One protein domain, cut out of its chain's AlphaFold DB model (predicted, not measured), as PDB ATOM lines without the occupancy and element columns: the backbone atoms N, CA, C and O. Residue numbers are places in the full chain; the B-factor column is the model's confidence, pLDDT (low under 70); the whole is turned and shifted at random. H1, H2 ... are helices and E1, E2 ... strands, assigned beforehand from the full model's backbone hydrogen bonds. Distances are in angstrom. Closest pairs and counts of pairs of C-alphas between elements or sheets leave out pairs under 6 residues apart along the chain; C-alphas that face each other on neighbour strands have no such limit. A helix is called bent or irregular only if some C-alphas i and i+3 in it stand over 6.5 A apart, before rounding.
ATOM      1  N   ALA A   3     163.197 155.792 202.417       68.06
ATOM      2  CA  ALA A   3     162.178 154.816 202.005       68.06
ATOM      3  C   ALA A   3     162.752 153.534 201.368       68.06
ATOM      4  O   ALA A   3     162.150 152.476 201.485       68.06
ATOM      5  N   ILE A   4     163.915 153.623 200.712       78.50
ATOM      6  CA  ILE A   4     164.593 152.467 200.100       78.50
ATOM      7  C   ILE A   4     165.330 151.664 201.179       78.50
ATOM      8  O   ILE A   4     165.313 150.441 201.154       78.50
ATOM      9  N   ARG A   5     165.950 152.353 202.145       83.00
ATOM     10  CA  ARG A   5     166.664 151.725 203.265       83.00
ATOM     11  C   ARG A   5     165.739 151.188 204.359       83.00
ATOM     12  O   ARG A   5     166.190 150.416 205.197       83.00
ATOM     13  N   GLY A   6     164.481 151.631 204.402       84.81
ATOM     14  CA  GLY A   6     163.555 151.323 205.494       84.81
ATOM     15  C   GLY A   6     163.948 151.957 206.837       84.81
ATOM     16  O   GLY A   6     163.450 151.532 207.873       84.81
ATOM     17  N   ARG A   7     164.845 152.952 206.830       88.00
ATOM     18  CA  ARG A   7     165.336 153.670 208.016       88.00
ATOM     19  C   ARG A   7     165.302 155.168 207.751       88.00
ATOM     20  O   ARG A   7     165.632 155.609 206.647       88.00
ATOM     21  N   GLU A   8     164.919 155.952 208.754       92.75
ATOM     22  CA  GLU A   8     165.109 157.404 208.704       92.75
ATOM     23  C   GLU A   8     166.602 157.728 208.596       92.75
ATOM     24  O   GLU A   8     167.436 156.967 209.084       92.75
ATOM     25  N   ILE A   9     166.939 158.843 207.944       93.75
ATOM     26  CA  ILE A   9     168.327 159.284 207.798       93.75
ATOM     27  C   ILE A   9     168.429 160.714 208.316       93.75
ATOM     28  O   ILE A   9     167.900 161.639 207.699       93.75
ATOM     29  N   ASP A  10     169.131 160.880 209.430       93.88
ATOM     30  CA  ASP A  10     169.482 162.173 210.001       93.88
ATOM     31  C   ASP A  10     170.844 162.625 209.450       93.88
ATOM     32  O   ASP A  10     171.776 161.830 209.343       93.88
ATOM     33  N   LEU A  11     170.989 163.916 209.143       93.50
ATOM     34  CA  LEU A  11     172.285 164.547 208.874       93.50
ATOM     35  C   LEU A  11     172.548 165.599 209.950       93.50
ATOM     36  O   LEU A  11     171.771 166.542 210.101       93.50
ATOM     37  N   GLN A  12     173.653 165.462 210.676       92.19
ATOM     38  CA  GLN A  12     174.061 166.412 211.706       92.19
ATOM     39  C   GLN A  12     175.465 166.948 211.450       92.19
ATOM     40  O   GLN A  12     176.380 166.218 211.074       92.19
ATOM     41  N   MET A  13     175.642 168.243 211.707       91.50
ATOM     42  CA  MET A  13     176.932 168.917 211.616       91.50
ATOM     43  C   MET A  13     177.233 169.597 212.944       91.50
ATOM     44  O   MET A  13     176.619 170.610 213.284       91.50
ATOM     45  N   THR A  14     178.181 169.058 213.700       88.25
ATOM     46  CA  THR A  14     178.557 169.597 215.014       88.25
ATOM     47  C   THR A  14     180.073 169.688 215.139       88.25
ATOM     48  O   THR A  14     180.813 169.065 214.381       88.25
ATOM     49  N   ASP A  15     180.545 170.541 216.052       87.00
ATOM     50  CA  ASP A  15     181.958 170.544 216.435       87.00
ATOM     51  C   ASP A  15     182.139 169.490 217.537       87.00
ATOM     52  O   ASP A  15     181.529 169.627 218.603       87.00
ATOM     53  N   PRO A  16     182.940 168.438 217.314       74.75
ATOM     54  CA  PRO A  16     183.097 167.372 218.285       74.75
ATOM     55  C   PRO A  16     184.093 167.738 219.396       74.75
ATOM     56  O   PRO A  16     184.453 166.876 220.195       74.75
ATOM     57  N   GLY A  17     184.623 168.966 219.438       74.25
ATOM     58  CA  GLY A  17     185.495 169.475 220.501       74.25
ATOM     59  C   GLY A  17     186.792 168.686 220.716       74.25
ATOM     60  O   GLY A  17     187.482 168.904 221.705       74.25
ATOM     61  N   THR A  18     187.116 167.747 219.819       70.31
ATOM     62  CA  THR A  18     188.237 166.804 219.943       70.31
ATOM     63  C   THR A  18     188.967 166.724 218.600       70.31
ATOM     64  O   THR A  18     188.321 166.549 217.566       70.31
ATOM     65  N   PRO A  19     190.299 166.887 218.552       62.88
ATOM     66  CA  PRO A  19     191.035 167.017 217.289       62.88
ATOM     67  C   PRO A  19     191.323 165.690 216.562       62.88
ATOM     68  O   PRO A  19     191.811 165.729 215.442       62.88
ATOM     69  N   LYS A  20     191.045 164.527 217.169       70.31
ATOM     70  CA  LYS A  20     191.436 163.200 216.646       70.31
ATOM     71  C   LYS A  20     190.273 162.350 216.113       70.31
ATOM     72  O   LYS A  20     190.344 161.128 216.150       70.31
ATOM     73  N   LEU A  21     189.189 162.980 215.677       72.00
ATOM     74  CA  LEU A  21     188.034 162.278 215.113       72.00
ATOM     75  C   LEU A  21     188.038 162.380 213.584       72.00
ATOM     76  O   LEU A  21     188.632 163.323 213.053       72.00
ATOM     77  N   PRO A  22     187.394 161.435 212.875       79.12
ATOM     78  CA  PRO A  22     187.204 161.554 211.439       79.12
ATOM     79  C   PRO A  22     186.421 162.824 211.103       79.12
ATOM     80  O   PRO A  22     185.666 163.346 211.920       79.12
ATOM     81  N   SER A  23     186.563 163.303 209.869       87.00
ATOM     82  CA  SER A  23     185.801 164.462 209.384       87.00
ATOM     83  C   SER A  23     184.313 164.159 209.174       87.00
ATOM     84  O   SER A  23     183.526 165.091 209.016       87.00
ATOM     85  N   GLY A  24     183.924 162.881 209.161       88.94
ATOM     86  CA  GLY A  24     182.543 162.421 209.096       88.94
ATOM     87  C   GLY A  24     182.410 160.943 209.445       88.94
ATOM     88  O   GLY A  24     183.409 160.237 209.591       88.94
ATOM     89  N   MET A  25     181.175 160.513 209.675       89.94
ATOM     90  CA  MET A  25     180.846 159.140 210.032       89.94
ATOM     91  C   MET A  25     179.378 158.855 209.743       89.94
ATOM     92  O   MET A  25     178.515 159.695 210.005       89.94
ATOM     93  N   TRP A  26     179.081 157.634 209.326       92.19
ATOM     94  CA  TRP A  26     177.739 157.080 209.356       92.19
ATOM     95  C   TRP A  26     177.572 156.116 210.539       92.19
ATOM     96  O   TRP A  26     178.319 155.155 210.711       92.19
ATOM     97  N   CYS A  27     176.568 156.383 211.372       90.81
ATOM     98  CA  CYS A  27     176.156 155.552 212.497       90.81
ATOM     99  C   CYS A  27     174.781 154.923 212.247       90.81
ATOM    100  O   CYS A  27     173.845 155.612 211.843       90.81
ATOM    101  N   GLN A  28     174.619 153.655 212.612       92.69
ATOM    102  CA  GLN A  28     173.305 153.048 212.809       92.69
ATOM    103  C   GLN A  28     172.874 153.198 214.263       92.69
ATOM    104  O   GLN A  28     173.499 152.648 215.177       92.69
ATOM    105  N   LEU A  29     171.774 153.911 214.469       92.50
ATOM    106  CA  LEU A  29     171.194 154.165 215.777       92.50
ATOM    107  C   LEU A  29     170.048 153.195 216.054       92.50
ATOM    108  O   LEU A  29     169.179 152.992 215.199       92.50
ATOM    109  N   ARG A  30     170.062 152.625 217.259       91.75
ATOM    110  CA  ARG A  30     168.984 151.803 217.807       91.75
ATOM    111  C   ARG A  30     167.765 152.662 218.126       91.75
ATOM    112  O   ARG A  30     167.905 153.825 218.523       91.75
ATOM    113  N   ALA A  31     166.591 152.056 218.017       90.88
ATOM    114  CA  ALA A  31     165.337 152.635 218.452       90.88
ATOM    115  C   ALA A  31     165.408 153.063 219.927       90.88
ATOM    116  O   ALA A  31     165.980 152.383 220.783       90.88
ATOM    117  N   THR A  32     164.799 154.204 220.216       89.12
ATOM    118  CA  THR A  32     164.541 154.691 221.571       89.12
ATOM    119  C   THR A  32     163.041 154.619 221.839       89.12
ATOM    120  O   THR A  32     162.264 154.232 220.969       89.12
ATOM    121  N   ARG A  33     162.598 155.006 223.042       88.88
ATOM    122  CA  ARG A  33     161.155 155.100 223.327       88.88
ATOM    123  C   ARG A  33     160.416 156.029 222.359       88.88
ATOM    124  O   ARG A  33     159.262 155.764 222.050       88.88
ATOM    125  N   ASP A  34     161.095 157.067 221.874       89.38
ATOM    126  CA  ASP A  34     160.473 158.162 221.127       89.38
ATOM    127  C   ASP A  34     160.837 158.168 219.633       89.38
ATOM    128  O   ASP A  34     160.308 158.984 218.879       89.38
ATOM    129  N   ARG A  35     161.764 157.304 219.189       89.44
ATOM    130  CA  ARG A  35     162.227 157.255 217.793       89.44
ATOM    131  C   ARG A  35     162.546 155.832 217.326       89.44
ATOM    132  O   ARG A  35     163.145 155.080 218.093       89.44
ATOM    133  N   PRO A  36     162.226 155.477 216.069       92.00
ATOM    134  CA  PRO A  36     162.580 154.180 215.500       92.00
ATOM    135  C   PRO A  36     164.089 154.056 215.226       92.00
ATOM    136  O   PRO A  36     164.861 155.011 215.386       92.00
ATOM    137  N   ASP A  37     164.503 152.863 214.790       92.75
ATOM    138  CA  ASP A  37     165.839 152.633 214.243       92.75
ATOM    139  C   ASP A  37     166.104 153.587 213.075       92.75
ATOM    140  O   ASP A  37     165.301 153.714 212.146       92.75
ATOM    141  N   ARG A  38     167.265 154.241 213.094       94.25
ATOM    142  CA  ARG A  38     167.620 155.240 212.080       94.25
ATOM    143  C   ARG A  38     169.105 155.251 211.774       94.25
ATOM    144  O   ARG A  38     169.908 154.719 212.539       94.25
ATOM    145  N   ASP A  39     169.449 155.842 210.647       94.31
ATOM    146  CA  ASP A  39     170.809 156.146 210.240       94.31
ATOM    147  C   ASP A  39     171.129 157.605 210.600       94.31
ATOM    148  O   ASP A  39     170.289 158.493 210.465       94.31
ATOM    149  N   LEU A  40     172.351 157.861 211.057       93.44
ATOM    150  CA  LEU A  40     172.876 159.202 211.291       93.44
ATOM    151  C   LEU A  40     174.153 159.391 210.482       93.44
ATOM    152  O   LEU A  40     175.136 158.697 210.721       93.44
ATOM    153  N   ILE A  41     174.153 160.371 209.585       93.12
ATOM    154  CA  ILE A  41     175.366 160.939 209.007       93.12
ATOM    155  C   ILE A  41     175.807 162.099 209.891       93.12
ATOM    156  O   ILE A  41     175.084 163.082 210.058       93.12
ATOM    157  N   TRP A  42     177.004 162.005 210.449       92.44
ATOM    158  CA  TRP A  42     177.645 163.090 211.168       92.44
ATOM    159  C   TRP A  42     178.814 163.655 210.357       92.44
ATOM    160  O   TRP A  42     179.558 162.904 209.730       92.44
ATOM    161  N   VAL A  43     178.986 164.978 210.386       91.75
ATOM    162  CA  VAL A  43     180.086 165.688 209.718       91.75
ATOM    163  C   VAL A  43     180.691 166.737 210.651       91.75
ATOM    164  O   VAL A  43     179.969 167.506 211.292       91.75
ATOM    165  N   ASP A  44     182.021 166.821 210.687       90.12
ATOM    166  CA  ASP A  44     182.745 167.802 211.494       90.12
ATOM    167  C   ASP A  44     182.530 169.227 210.959       90.12
ATOM    168  O   ASP A  44     182.973 169.605 209.863       90.12
ATOM    169  N   ARG A  45     181.880 170.056 211.780       91.50
ATOM    170  CA  ARG A  45     181.556 171.450 211.460       91.50
ATOM    171  C   ARG A  45     182.791 172.343 211.289       91.50
ATOM    172  O   ARG A  45     182.675 173.384 210.643       91.50
ATOM    173  N   ARG A  46     183.957 171.959 211.820       90.19
ATOM    174  CA  ARG A  46     185.211 172.735 211.719       90.19
ATOM    175  C   ARG A  46     185.821 172.715 210.318       90.19
ATOM    176  O   ARG A  46     186.632 173.577 209.994       90.19
ATOM    177  N   THR A  47     185.442 171.747 209.484       89.56
ATOM    178  CA  THR A  47     185.914 171.662 208.096       89.56
ATOM    179  C   THR A  47     185.216 172.695 207.202       89.56
ATOM    180  O   THR A  47     184.166 173.236 207.559       89.56
ATOM    181  N   SER A  48     185.796 173.016 206.040       92.56
ATOM    182  CA  SER A  48     185.217 174.005 205.116       92.56
ATOM    183  C   SER A  48     183.843 173.554 204.588       92.56
ATOM    184  O   SER A  48     183.595 172.353 204.502       92.56
ATOM    185  N   PRO A  49     182.946 174.473 204.173       93.00
ATOM    186  CA  PRO A  49     181.655 174.094 203.592       93.00
ATOM    187  C   PRO A  49     181.776 173.086 202.442       93.00
ATOM    188  O   PRO A  49     181.032 172.113 202.401       93.00
ATOM    189  N   PHE A  50     182.762 173.280 201.562       92.50
ATOM    190  CA  PHE A  50     183.076 172.346 200.482       92.50
ATOM    191  C   PHE A  50     183.451 170.958 201.021       92.50
ATOM    192  O   PHE A  50     182.884 169.956 200.589       92.50
ATOM    193  N   ALA A  51     184.370 170.899 201.992       91.56
ATOM    194  CA  ALA A  51     184.799 169.642 202.594       91.56
ATOM    195  C   ALA A  51     183.635 168.916 203.282       91.56
ATOM    196  O   ALA A  51     183.498 167.710 203.109       91.56
ATOM    197  N   ARG A  52     182.746 169.641 203.976       93.81
ATOM    198  CA  ARG A  52     181.546 169.059 204.599       93.81
ATOM    199  C   ARG A  52     180.621 168.410 203.580       93.81
ATOM    200  O   ARG A  52     180.130 167.315 203.833       93.81
ATOM    201  N   THR A  53     180.407 169.052 202.431       94.81
ATOM    202  CA  THR A  53     179.601 168.468 201.353       94.81
ATOM    203  C   THR A  53     180.248 167.205 200.802       94.81
ATOM    204  O   THR A  53     179.569 166.192 200.671       94.81
ATOM    205  N   VAL A  54     181.554 167.236 200.519       94.31
ATOM    206  CA  VAL A  54     182.286 166.064 200.011       94.31
ATOM    207  C   VAL A  54     182.228 164.905 201.004       94.31
ATOM    208  O   VAL A  54     181.922 163.789 200.603       94.31
ATOM    209  N   VAL A  55     182.451 165.176 202.292       93.69
ATOM    210  CA  VAL A  55     182.378 164.167 203.354       93.69
ATOM    211  C   VAL A  55     180.964 163.607 203.489       93.69
ATOM    212  O   VAL A  55     180.795 162.398 203.442       93.69
ATOM    213  N   ALA A  56     179.930 164.451 203.575       94.94
ATOM    214  CA  ALA A  56     178.549 163.968 203.637       94.94
ATOM    215  C   ALA A  56     178.214 163.068 202.435       94.94
ATOM    216  O   ALA A  56     177.590 162.022 202.591       94.94
ATOM    217  N   CYS A  57     178.653 163.460 201.236       96.06
ATOM    218  CA  CYS A  57     178.437 162.676 200.026       96.06
ATOM    219  C   CYS A  57     179.212 161.354 200.028       96.06
ATOM    220  O   CYS A  57     178.690 160.381 199.497       96.06
ATOM    221  N   HIS A  58     180.410 161.298 200.617       95.50
ATOM    222  CA  HIS A  58     181.154 160.049 200.829       95.50
ATOM    223  C   HIS A  58     180.352 159.072 201.695       95.50
ATOM    224  O   HIS A  58     180.143 157.928 201.297       95.50
ATOM    225  N   GLU A  59     179.800 159.544 202.816       94.81
ATOM    226  CA  GLU A  59     178.983 158.700 203.698       94.81
ATOM    227  C   GLU A  59     177.693 158.218 203.013       94.81
ATOM    228  O   GLU A  59     177.312 157.049 203.112       94.81
ATOM    229  N   PHE A  60     177.039 159.087 202.235       94.69
ATOM    230  CA  PHE A  60     175.933 158.665 201.371       94.69
ATOM    231  C   PHE A  60     176.383 157.697 200.270       94.69
ATOM    232  O   PHE A  60     175.604 156.831 199.872       94.69
ATOM    233  N   GLY A  61     177.624 157.809 199.796       95.00
ATOM    234  CA  GLY A  61     178.249 156.878 198.863       95.00
ATOM    235  C   GLY A  61     178.258 155.456 199.413       95.00
ATOM    236  O   GLY A  61     177.802 154.548 198.723       95.00
ATOM    237  N   HIS A  62     178.643 155.266 200.681       94.56
ATOM    238  CA  HIS A  62     178.533 153.960 201.339       94.56
ATOM    239  C   HIS A  62     177.099 153.422 201.319       94.56
ATOM    240  O   HIS A  62     176.879 152.268 200.951       94.56
ATOM    241  N   MET A  63     176.112 154.259 201.648       93.69
ATOM    242  CA  MET A  63     174.709 153.838 201.633       93.69
ATOM    243  C   MET A  63     174.215 153.442 200.237       93.69
ATOM    244  O   MET A  63     173.426 152.506 200.124       93.69
ATOM    245  N   ILE A  64     174.623 154.169 199.191       94.44
ATOM    246  CA  ILE A  64     174.211 153.925 197.799       94.44
ATOM    247  C   ILE A  64     174.838 152.644 197.256       94.44
ATOM    248  O   ILE A  64     174.145 151.863 196.610       94.44
ATOM    249  N   CYS A  65     176.115 152.407 197.559       94.00
ATOM    250  CA  CYS A  65     176.834 151.194 197.172       94.00
ATOM    251  C   CYS A  65     176.395 149.950 197.964       94.00
ATOM    252  O   CYS A  65     176.889 148.856 197.718       94.00
ATOM    253  N   GLY A  66     175.470 150.085 198.922       91.75
ATOM    254  CA  GLY A  66     175.010 148.960 199.741       91.75
ATOM    255  C   GLY A  66     176.061 148.475 200.740       91.75
ATOM    256  O   GLY A  66     176.020 147.330 201.178       91.75
ATOM    257  N   HIS A  67     177.013 149.331 201.108       91.88
ATOM    258  CA  HIS A  67     177.951 149.041 202.181       91.88
ATOM    259  C   HIS A  67     177.223 149.094 203.520       91.88
ATOM    260  O   HIS A  67     176.506 150.054 203.788       91.88
ATOM    261  N   ASP A  68     177.468 148.111 204.382       86.38
ATOM    262  CA  ASP A  68     176.929 148.123 205.739       86.38
ATOM    263  C   ASP A  68     177.963 148.578 206.776       86.38
ATOM    264  O   ASP A  68     179.133 148.174 206.699       86.38
ATOM    265  N   PRO A  69     177.559 149.396 207.765       84.31
ATOM    266  CA  PRO A  69     178.403 149.752 208.891       84.31
ATOM    267  C   PRO A  69     178.766 148.502 209.682       84.31
ATOM    268  O   PRO A  69     177.947 147.599 209.861       84.31
ATOM    269  N   GLN A  70     179.993 148.457 210.182       83.31
ATOM    270  CA  GLN A  70     180.430 147.344 211.008       83.31
ATOM    271  C   GLN A  70     179.938 147.545 212.448       83.31
ATOM    272  O   GLN A  70     179.894 148.686 212.925       83.31
ATOM    273  N   PRO A  71     179.570 146.469 213.170       79.50
ATOM    274  CA  PRO A  71     179.217 146.565 214.581       79.50
ATOM    275  C   PRO A  71     180.292 147.333 215.351       79.50
ATOM    276  O   PRO A  71     181.479 147.086 215.159       79.50
ATOM    277  N   THR A  72     179.907 148.235 216.254       70.50
ATOM    278  CA  THR A  72     180.865 149.137 216.927       70.50
ATOM    279  C   THR A  72     182.003 148.387 217.640       70.50
ATOM    280  O   THR A  72     183.127 148.872 217.696       70.50
ATOM    281  N   ARG A  73     181.729 147.170 218.132       64.56
ATOM    282  CA  ARG A  73     182.712 146.262 218.757       64.56
ATOM    283  C   ARG A  73     183.812 145.749 217.812       64.56
ATOM    284  O   ARG A  73     184.841 145.298 218.292       64.56
ATOM    285  N   GLU A  74     183.554 145.749 216.509       61.69
ATOM    286  CA  GLU A  74     184.438 145.248 215.446       61.69
ATOM    287  C   GLU A  74     185.068 146.409 214.666       61.69
ATOM    288  O   GLU A  74     186.234 146.340 214.296       61.69
ATOM    289  N   ALA A  75     184.308 147.489 214.457       59.12
ATOM    290  CA  ALA A  75     184.695 148.633 213.631       59.12
ATOM    291  C   ALA A  75     185.693 149.583 214.304       59.12
ATOM    292  O   ALA A  75     186.424 150.314 213.639       59.12
ATOM    293  N   VAL A  76     185.676 149.643 215.636       60.25
ATOM    294  CA  VAL A  76     186.441 150.631 216.390       60.25
ATOM    295  C   VAL A  76     187.527 149.900 217.161       60.25
ATOM    296  O   VAL A  76     187.259 149.306 218.202       60.25
ATOM    297  N   ALA A  77     188.767 149.987 216.670       56.00
ATOM    298  CA  ALA A  77     189.943 149.497 217.397       56.00
ATOM    299  C   ALA A  77     190.037 150.104 218.812       56.00
ATOM    300  O   ALA A  77     190.588 149.506 219.728       56.00
ATOM    301  N   GLU A  78     189.448 151.289 218.979       58.28
ATOM    302  CA  GLU A  78     189.486 152.108 220.178       58.28
ATOM    303  C   GLU A  78     188.075 152.604 220.570       58.28
ATOM    304  O   GLU A  78     187.660 153.698 220.165       58.28
ATOM    305  N   PRO A  79     187.311 151.840 221.377       61.38
ATOM    306  CA  PRO A  79     185.923 152.148 221.760       61.38
ATOM    307  C   PRO A  79     185.696 153.560 222.334       61.38
ATOM    308  O   PRO A  79     184.569 154.062 222.352       61.38
ATOM    309  N   TRP A  80     186.766 154.231 222.782       59.44
ATOM    310  CA  TRP A  80     186.720 155.592 223.305       59.44
ATOM    311  C   TRP A  80     186.254 156.630 222.278       59.44
ATOM    312  O   TRP A  80     185.646 157.620 222.680       59.44
ATOM    313  N   ALA A  81     186.494 156.441 220.975       65.06
ATOM    314  CA  ALA A  81     186.126 157.436 219.960       65.06
ATOM    315  C   ALA A  81     184.601 157.631 219.882       65.06
ATOM    316  O   ALA A  81     184.106 158.760 219.885       65.06
ATOM    317  N   VAL A  82     183.851 156.526 219.912       71.50
ATOM    318  CA  VAL A  82     182.380 156.538 219.934       71.50
ATOM    319  C   VAL A  82     181.860 157.021 221.286       71.50
ATOM    320  O   VAL A  82     180.956 157.855 221.325       71.50
ATOM    321  N   ALA A  83     182.477 156.588 222.391       73.88
ATOM    322  CA  ALA A  83     182.113 157.045 223.733       73.88
ATOM    323  C   ALA A  83     182.316 158.562 223.932       73.88
ATOM    324  O   ALA A  83     181.544 159.193 224.651       73.88
ATOM    325  N   GLN A  84     183.317 159.169 223.284       74.75
ATOM    326  CA  GLN A  84     183.559 160.615 223.337       74.75
ATOM    327  C   GLN A  84     182.676 161.419 222.377       74.75
ATOM    328  O   GLN A  84     182.385 162.592 222.645       74.75
ATOM    329  N   LEU A  85     182.283 160.834 221.245       75.50
ATOM    330  CA  LEU A  85     181.461 161.527 220.260       75.50
ATOM    331  C   LEU A  85     179.975 161.487 220.624       75.50
ATOM    332  O   LEU A  85     179.315 162.517 220.513       75.50
ATOM    333  N   ALA A  86     179.454 160.349 221.091       83.62
ATOM    334  CA  ALA A  86     178.021 160.174 221.328       83.62
ATOM    335  C   ALA A  86     177.408 161.277 222.219       83.62
ATOM    336  O   ALA A  86     176.455 161.913 221.762       83.62
ATOM    337  N   PRO A  87     177.988 161.651 223.383       82.31
ATOM    338  CA  PRO A  87     177.435 162.729 224.206       82.31
ATOM    339  C   PRO A  87     177.379 164.081 223.481       82.31
ATOM    340  O   PRO A  87     176.460 164.867 223.692       82.31
ATOM    341  N   ARG A  88     178.330 164.353 222.579       79.62
ATOM    342  CA  ARG A  88     178.374 165.598 221.790       79.62
ATOM    343  C   ARG A  88     177.372 165.623 220.643       79.62
ATOM    344  O   ARG A  88     177.039 166.695 220.146       79.62
ATOM    345  N   LEU A  89     176.873 164.455 220.254       80.06
ATOM    346  CA  LEU A  89     175.741 164.303 219.345       80.06
ATOM    347  C   LEU A  89     174.409 164.218 220.098       80.06
ATOM    348  O   LEU A  89     173.377 163.968 219.484       80.06
ATOM    349  N   SER A  90     174.419 164.442 221.419       85.44
ATOM    350  CA  SER A  90     173.260 164.215 222.292       85.44
ATOM    351  C   SER A  90     172.712 162.786 222.168       85.44
ATOM    352  O   SER A  90     171.502 162.567 222.190       85.44
ATOM    353  N   LEU A  91     173.616 161.816 222.003       86.56
ATOM    354  CA  LEU A  91     173.330 160.388 221.932       86.56
ATOM    355  C   LEU A  91     173.896 159.671 223.159       86.56
ATOM    356  O   LEU A  91     174.952 160.027 223.684       86.56
ATOM    357  N   ASP A  92     173.220 158.604 223.561       86.56
ATOM    358  CA  ASP A  92     173.793 157.598 224.452       86.56
ATOM    359  C   ASP A  92     174.706 156.679 223.615       86.56
ATOM    360  O   ASP A  92     174.256 156.180 222.578       86.56
ATOM    361  N   PRO A  93     175.969 156.422 224.013       84.50
ATOM    362  CA  PRO A  93     176.830 155.453 223.333       84.50
ATOM    363  C   PRO A  93     176.152 154.100 223.052       84.50
ATOM    364  O   PRO A  93     176.386 153.512 221.998       84.50
ATOM    365  N   ALA A  94     175.272 153.625 223.943       85.81
ATOM    366  CA  ALA A  94     174.537 152.369 223.775       85.81
ATOM    367  C   ALA A  94     173.527 152.396 222.608       85.81
ATOM    368  O   ALA A  94     173.120 151.341 222.113       85.81
ATOM    369  N   GLN A  95     173.138 153.586 222.136       89.88
ATOM    370  CA  GLN A  95     172.295 153.743 220.949       89.88
ATOM    371  C   GLN A  95     173.063 153.458 219.656       89.88
ATOM    372  O   GLN A  95     172.433 153.122 218.658       89.88
ATOM    373  N   ILE A  96     174.393 153.566 219.636       89.00
ATOM    374  CA  ILE A  96     175.192 153.389 218.419       89.00
ATOM    375  C   ILE A  96     175.512 151.903 218.232       89.00
ATOM    376  O   ILE A  96     176.384 151.334 218.889       89.00
ATOM    377  N   SER A  97     174.787 151.261 217.320       87.50
ATOM    378  CA  SER A  97     174.894 149.817 217.071       87.50
ATOM    379  C   SER A  97     176.025 149.431 216.119       87.50
ATOM    380  O   SER A  97     176.657 148.391 216.311       87.50
ATOM    381  N   ALA A  98     176.271 150.263 215.113       85.75
ATOM    382  CA  ALA A  98     177.275 150.040 214.091       85.75
ATOM    383  C   ALA A  98     177.749 151.385 213.535       85.75
ATOM    384  O   ALA A  98     176.990 152.361 213.537       85.75
ATOM    385  N   VAL A  99     178.995 151.431 213.074       85.81
ATOM    386  CA  VAL A  99     179.619 152.639 212.534       85.81
ATOM    387  C   VAL A  99     180.428 152.323 211.284       85.81
ATOM    388  O   VAL A  99     181.019 151.252 211.150       85.81
ATOM    389  N   ILE A 100     180.454 153.280 210.369       85.75
ATOM    390  CA  ILE A 100     181.458 153.387 209.323       85.75
ATOM    391  C   ILE A 100     181.974 154.815 209.358       85.75
ATOM    392  O   ILE A 100     181.231 155.782 209.236       85.75
ATOM    393  N   GLY A 101     183.247 154.941 209.680       73.94
ATOM    394  CA  GLY A 101     183.901 156.213 209.902       73.94
ATOM    395  C   GLY A 101     185.374 155.929 210.072       73.94
ATOM    396  O   GLY A 101     185.761 155.052 210.847       73.94
ATOM    397  N   ARG A 102     186.207 156.619 209.300       65.62
ATOM    398  CA  ARG A 102     187.633 156.314 209.251       65.62
ATOM    399  C   ARG A 102     188.342 156.776 210.528       65.62
ATOM    400  O   ARG A 102     188.857 157.888 210.598       65.62
ATOM    401  N   CYS A 103     188.420 155.903 211.522       54.16
ATOM    402  CA  CYS A 103     189.208 156.099 212.735       54.16
ATOM    403  C   CYS A 103     190.477 155.235 212.671       54.16
ATOM    404  O   CYS A 103     190.497 154.153 213.245       54.16
ATOM    405  N   GLY A 104     191.527 155.680 211.970       59.19
ATOM    406  CA  GLY A 104     192.814 154.968 211.979       59.19
ATOM    407  C   GLY A 104     193.585 154.967 210.661       59.19
ATOM    408  O   GLY A 104     193.413 155.845 209.806       59.19
ATOM    409  N   GLU A 105     194.467 153.975 210.538       65.75
ATOM    410  CA  GLU A 105     195.365 153.785 209.398       65.75
ATOM    411  C   GLU A 105     194.603 153.498 208.091       65.75
ATOM    412  O   GLU A 105     193.475 152.998 208.120       65.75
ATOM    413  N   PRO A 106     195.171 153.840 206.918       75.00
ATOM    414  CA  PRO A 106     194.588 153.469 205.632       75.00
ATOM    415  C   PRO A 106     194.466 151.945 205.478       75.00
ATOM    416  O   PRO A 106     195.376 151.209 205.856       75.00
ATOM    417  N   TYR A 107     193.389 151.481 204.840       83.19
ATOM    418  CA  TYR A 107     193.285 150.083 204.421       83.19
ATOM    419  C   TYR A 107     194.329 149.742 203.357       83.19
ATOM    420  O   TYR A 107     194.672 150.575 202.510       83.19
ATOM    421  N   GLU A 108     194.797 148.495 203.379       88.50
ATOM    422  CA  GLU A 108     195.739 147.987 202.389       88.50
ATOM    423  C   GLU A 108     195.137 148.090 200.977       88.50
ATOM    424  O   GLU A 108     194.007 147.629 200.764       88.50
ATOM    425  N   PRO A 109     195.853 148.678 199.999       91.44
ATOM    426  CA  PRO A 109     195.381 148.747 198.623       91.44
ATOM    427  C   PRO A 109     194.991 147.371 198.079       91.44
ATOM    428  O   PRO A 109     195.784 146.436 198.089       91.44
ATOM    429  N   GLY A 110     193.761 147.259 197.579       89.81
ATOM    430  CA  GLY A 110     193.217 146.012 197.036       89.81
ATOM    431  C   GLY A 110     192.426 145.157 198.030       89.81
ATOM    432  O   GLY A 110     191.677 144.294 197.572       89.81
ATOM    433  N   SER A 111     192.500 145.424 199.341       91.12
ATOM    434  CA  SER A 111     191.620 144.795 200.343       91.12
ATOM    435  C   SER A 111     190.140 145.117 200.096       91.12
ATOM    436  O   SER A 111     189.801 146.088 199.413       91.12
ATOM    437  N   THR A 112     189.237 144.315 200.665       90.06
ATOM    438  CA  THR A 112     187.788 144.530 200.542       90.06
ATOM    439  C   THR A 112     187.376 145.884 201.116       90.06
ATOM    440  O   THR A 112     186.613 146.615 200.490       90.06
ATOM    441  N   GLU A 113     187.913 146.263 202.269       87.69
ATOM    442  CA  GLU A 113     187.647 147.543 202.917       87.69
ATOM    443  C   GLU A 113     188.154 148.707 202.063       87.69
ATOM    444  O   GLU A 113     187.431 149.679 201.853       87.69
ATOM    445  N   TRP A 114     189.350 148.580 201.476       89.75
ATOM    446  CA  TRP A 114     189.871 149.577 200.543       89.75
ATOM    447  C   TRP A 114     188.968 149.754 199.316       89.75
ATOM    448  O   TRP A 114     188.702 150.886 198.910       89.75
ATOM    449  N   GLN A 115     188.467 148.658 198.736       92.81
ATOM    450  CA  GLN A 115     187.550 148.717 197.593       92.81
ATOM    451  C   GLN A 115     186.239 149.418 197.969       92.81
ATOM    452  O   GLN A 115     185.782 150.283 197.223       92.81
ATOM    453  N   ARG A 116     185.689 149.114 199.150       93.00
ATOM    454  CA  ARG A 116     184.466 149.745 199.667       93.00
ATOM    455  C   ARG A 116     184.643 151.246 199.896       93.00
ATOM    456  O   ARG A 116     183.795 152.030 199.475       93.00
ATOM    457  N   GLU A 117     185.745 151.667 200.516       91.56
ATOM    458  CA  GLU A 117     186.067 153.093 200.682       91.56
ATOM    459  C   GLU A 117     186.236 153.791 199.329       91.56
ATOM    460  O   GLU A 117     185.744 154.900 199.124       91.56
ATOM    461  N   ARG A 118     186.897 153.127 198.374       93.50
ATOM    462  CA  ARG A 118     187.140 153.685 197.043       93.50
ATOM    463  C   ARG A 118     185.853 153.864 196.246       93.50
ATOM    464  O   ARG A 118     185.684 154.877 195.569       93.50
ATOM    465  N   GLU A 119     184.960 152.886 196.304       95.62
ATOM    466  CA  GLU A 119     183.667 152.945 195.631       95.62
ATOM    467  C   GLU A 119     182.772 154.031 196.251       95.62
ATOM    468  O   GLU A 119     182.202 154.847 195.522       95.62
ATOM    469  N   ALA A 120     182.733 154.121 197.586       94.75
ATOM    470  CA  ALA A 120     182.018 155.182 198.293       94.75
ATOM    471  C   ALA A 120     182.561 156.578 197.946       94.75
ATOM    472  O   ALA A 120     181.775 157.486 197.673       94.75
ATOM    473  N   GLU A 121     183.886 156.740 197.858       94.44
ATOM    474  CA  GLU A 121     184.526 158.002 197.469       94.44
ATOM    475  C   GLU A 121     184.140 158.416 196.040       94.44
ATOM    476  O   GLU A 121     183.813 159.580 195.783       94.44
ATOM    477  N   LEU A 122     184.162 157.476 195.087       96.00
ATOM    478  CA  LEU A 122     183.814 157.745 193.690       96.00
ATOM    479  C   LEU A 122     182.335 158.116 193.540       96.00
ATOM    480  O   LEU A 122     182.021 159.127 192.904       96.00
ATOM    481  N   THR A 123     181.441 157.352 194.166       96.00
ATOM    482  CA  THR A 123     179.999 157.631 194.191       96.00
ATOM    483  C   THR A 123     179.709 158.971 194.869       96.00
ATOM    484  O   THR A 123     178.996 159.814 194.319       96.00
ATOM    485  N   GLY A 124     180.325 159.225 196.024       95.12
ATOM    486  CA  GLY A 124     180.199 160.478 196.759       95.12
ATOM    487  C   GLY A 124     180.699 161.682 195.967       95.12
ATOM    488  O   GLY A 124     180.058 162.733 195.956       95.12
ATOM    489  N   ARG A 125     181.797 161.540 195.216       93.56
ATOM    490  CA  ARG A 125     182.296 162.603 194.336       93.56
ATOM    491  C   ARG A 125     181.289 162.961 193.241       93.56
ATOM    492  O   ARG A 125     181.137 164.147 192.952       93.56
ATOM    493  N   ILE A 126     180.596 161.983 192.655       94.81
ATOM    494  CA  ILE A 126     179.551 162.238 191.649       94.81
ATOM    495  C   ILE A 126     178.406 163.050 192.270       94.81
ATOM    496  O   ILE A 126     177.994 164.060 191.696       94.81
ATOM    497  N   LEU A 127     177.939 162.672 193.465       94.12
ATOM    498  CA  LEU A 127     176.897 163.410 194.195       94.12
ATOM    499  C   LEU A 127     177.340 164.837 194.529       94.12
ATOM    500  O   LEU A 127     176.619 165.795 194.251       94.12
ATOM    501  N   ALA A 128     178.546 164.986 195.078       93.56
ATOM    502  CA  ALA A 128     179.089 166.280 195.464       93.56
ATOM    503  C   ALA A 128     179.213 167.218 194.258       93.56
ATOM    504  O   ALA A 128     178.900 168.397 194.378       93.56
ATOM    505  N   GLN A 129     179.605 166.706 193.086       92.38
ATOM    506  CA  GLN A 129     179.639 167.494 191.850       92.38
ATOM    507  C   GLN A 129     178.261 168.046 191.477       92.38
ATOM    508  O   GLN A 129     178.166 169.213 191.124       92.38
ATOM    509  N   HIS A 130     177.198 167.250 191.605       90.38
ATOM    510  CA  HIS A 130     175.840 167.701 191.281       90.38
ATOM    511  C   HIS A 130     175.314 168.740 192.282       90.38
ATOM    512  O   HIS A 130     174.521 169.601 191.914       90.38
ATOM    513  N   ILE A 131     175.751 168.671 193.542       91.12
ATOM    514  CA  ILE A 131     175.347 169.615 194.593       91.12
ATOM    515  C   ILE A 131     176.131 170.929 194.497       91.12
ATOM    516  O   ILE A 131     175.565 172.005 194.669       91.12
ATOM    517  N   LEU A 132     177.442 170.841 194.273       90.00
ATOM    518  CA  LEU A 132     178.354 171.986 194.296       90.00
ATOM    519  C   LEU A 132     178.423 172.718 192.954       90.00
ATOM    520  O   LEU A 132     178.804 173.884 192.923       90.00
ATOM    521  N   ASP A 133     178.070 172.038 191.864       85.38
ATOM    522  CA  ASP A 133     178.055 172.578 190.507       85.38
ATOM    523  C   ASP A 133     176.800 172.091 189.749       85.38
ATOM    524  O   ASP A 133     176.887 171.294 188.808       85.38
TER     525      ASP A 133
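Overview. This is residues 3 to 133 of the 150 residues of an uncharacterized protein of Pseudonocardia sp. N23 (UniProt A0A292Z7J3). A strongly twisted sheet of four strands has the long helix H1 packed over one face, and H4, longer still, crosses H1 on the side away from the sheet. The irregular helix H3 covers part of the sheet's opposite face, and the very short H2 sits beside the edge strand E4. The printed part has 131 residues, with four named helices and four named strands in the order E1 E2 E3 H1 H2 H3 E4 H4. The sheet is mixed, in the order E1 E3 E2 E4, and the class is mixed, helices and strands. The whole is compact, with a radius of gyration of the C-alphas of 14.2 A, and rounded, spanning 39 by 31 by 30 A.

Along the chain. E1, residues 8 to 14, begins at C-alpha 8 (165.109, 157.404, 208.704) and is 19.2 A long. E2, residues 24 to 29, measures 15.5 A, and E3, residues 38 to 44, 19.7 A. H1, residues 49 to 64, begins at C-alpha 49 (181.655, 174.094, 203.592) and is 22.3 A long. H2 is residues 72 to 75, 5.1 A. H3, residues 80 to 89, measures 14.6 A; it is irregular, but only just, with C-alphas 84 and 87 6.54 A apart. E4 is residues 96 to 100, 11.0 A. H4, residues 112 to 132, is 29.7 A long and ends at C-alpha 132 (178.354, 171.986, 194.296).

Arrangement. Edge strand E1 is parallel to E3, with N 10 and O 39 2.8 A apart, within hydrogen-bond range. E2 and E3 form an antiparallel hairpin, with N 27 and O 40 at 2.8 A. E4, the other edge strand, is antiparallel to E2, with N 28 and O 98 at 2.9 A. Residues 70 to 71 pair antiparallel with residues 98 to 99 of E4. The arrangement has three layers, a sheet with helices on both faces: H1 is on one face of the sheet E1 E3 E2 E4 and H3 on the other. H1 lies over E3 and E2 at a height over the sheet of 8.8 A; its closest C-alphas to E3 are those of Arg 52 and Val 43, 6.3 A. H3 comes closest to E1 at the C-alphas of Leu 89 and Thr 14, 7.4 A. H2 stands at the sheet's level; its closest C-alphas to E4 are those of Thr 72 and Ala 98, 4.7 A. H4 is not on the sheet but touches H1, the closest C-alphas being Ala 120 and Gly 61 at 4.2 A. They run opposite ways at a steep tilt of 53 degrees. H3 and H4 are apart. Every O i to N i+4 pair is within range in H1 and H4, and 4 of 6 in H3; H2 is too short for one.

Size, cuts and confidence. The two C-alphas farthest apart, those of Arg 33 and Pro 109, are 42.7 A from each other. The printed part has no cut. The link from E4 to H4, 11 residues, is long. Mean pLDDT of the printed part is 85.4; residue 3, residue 19, residues 73 to 81 and residues 102 to 105 are under 70.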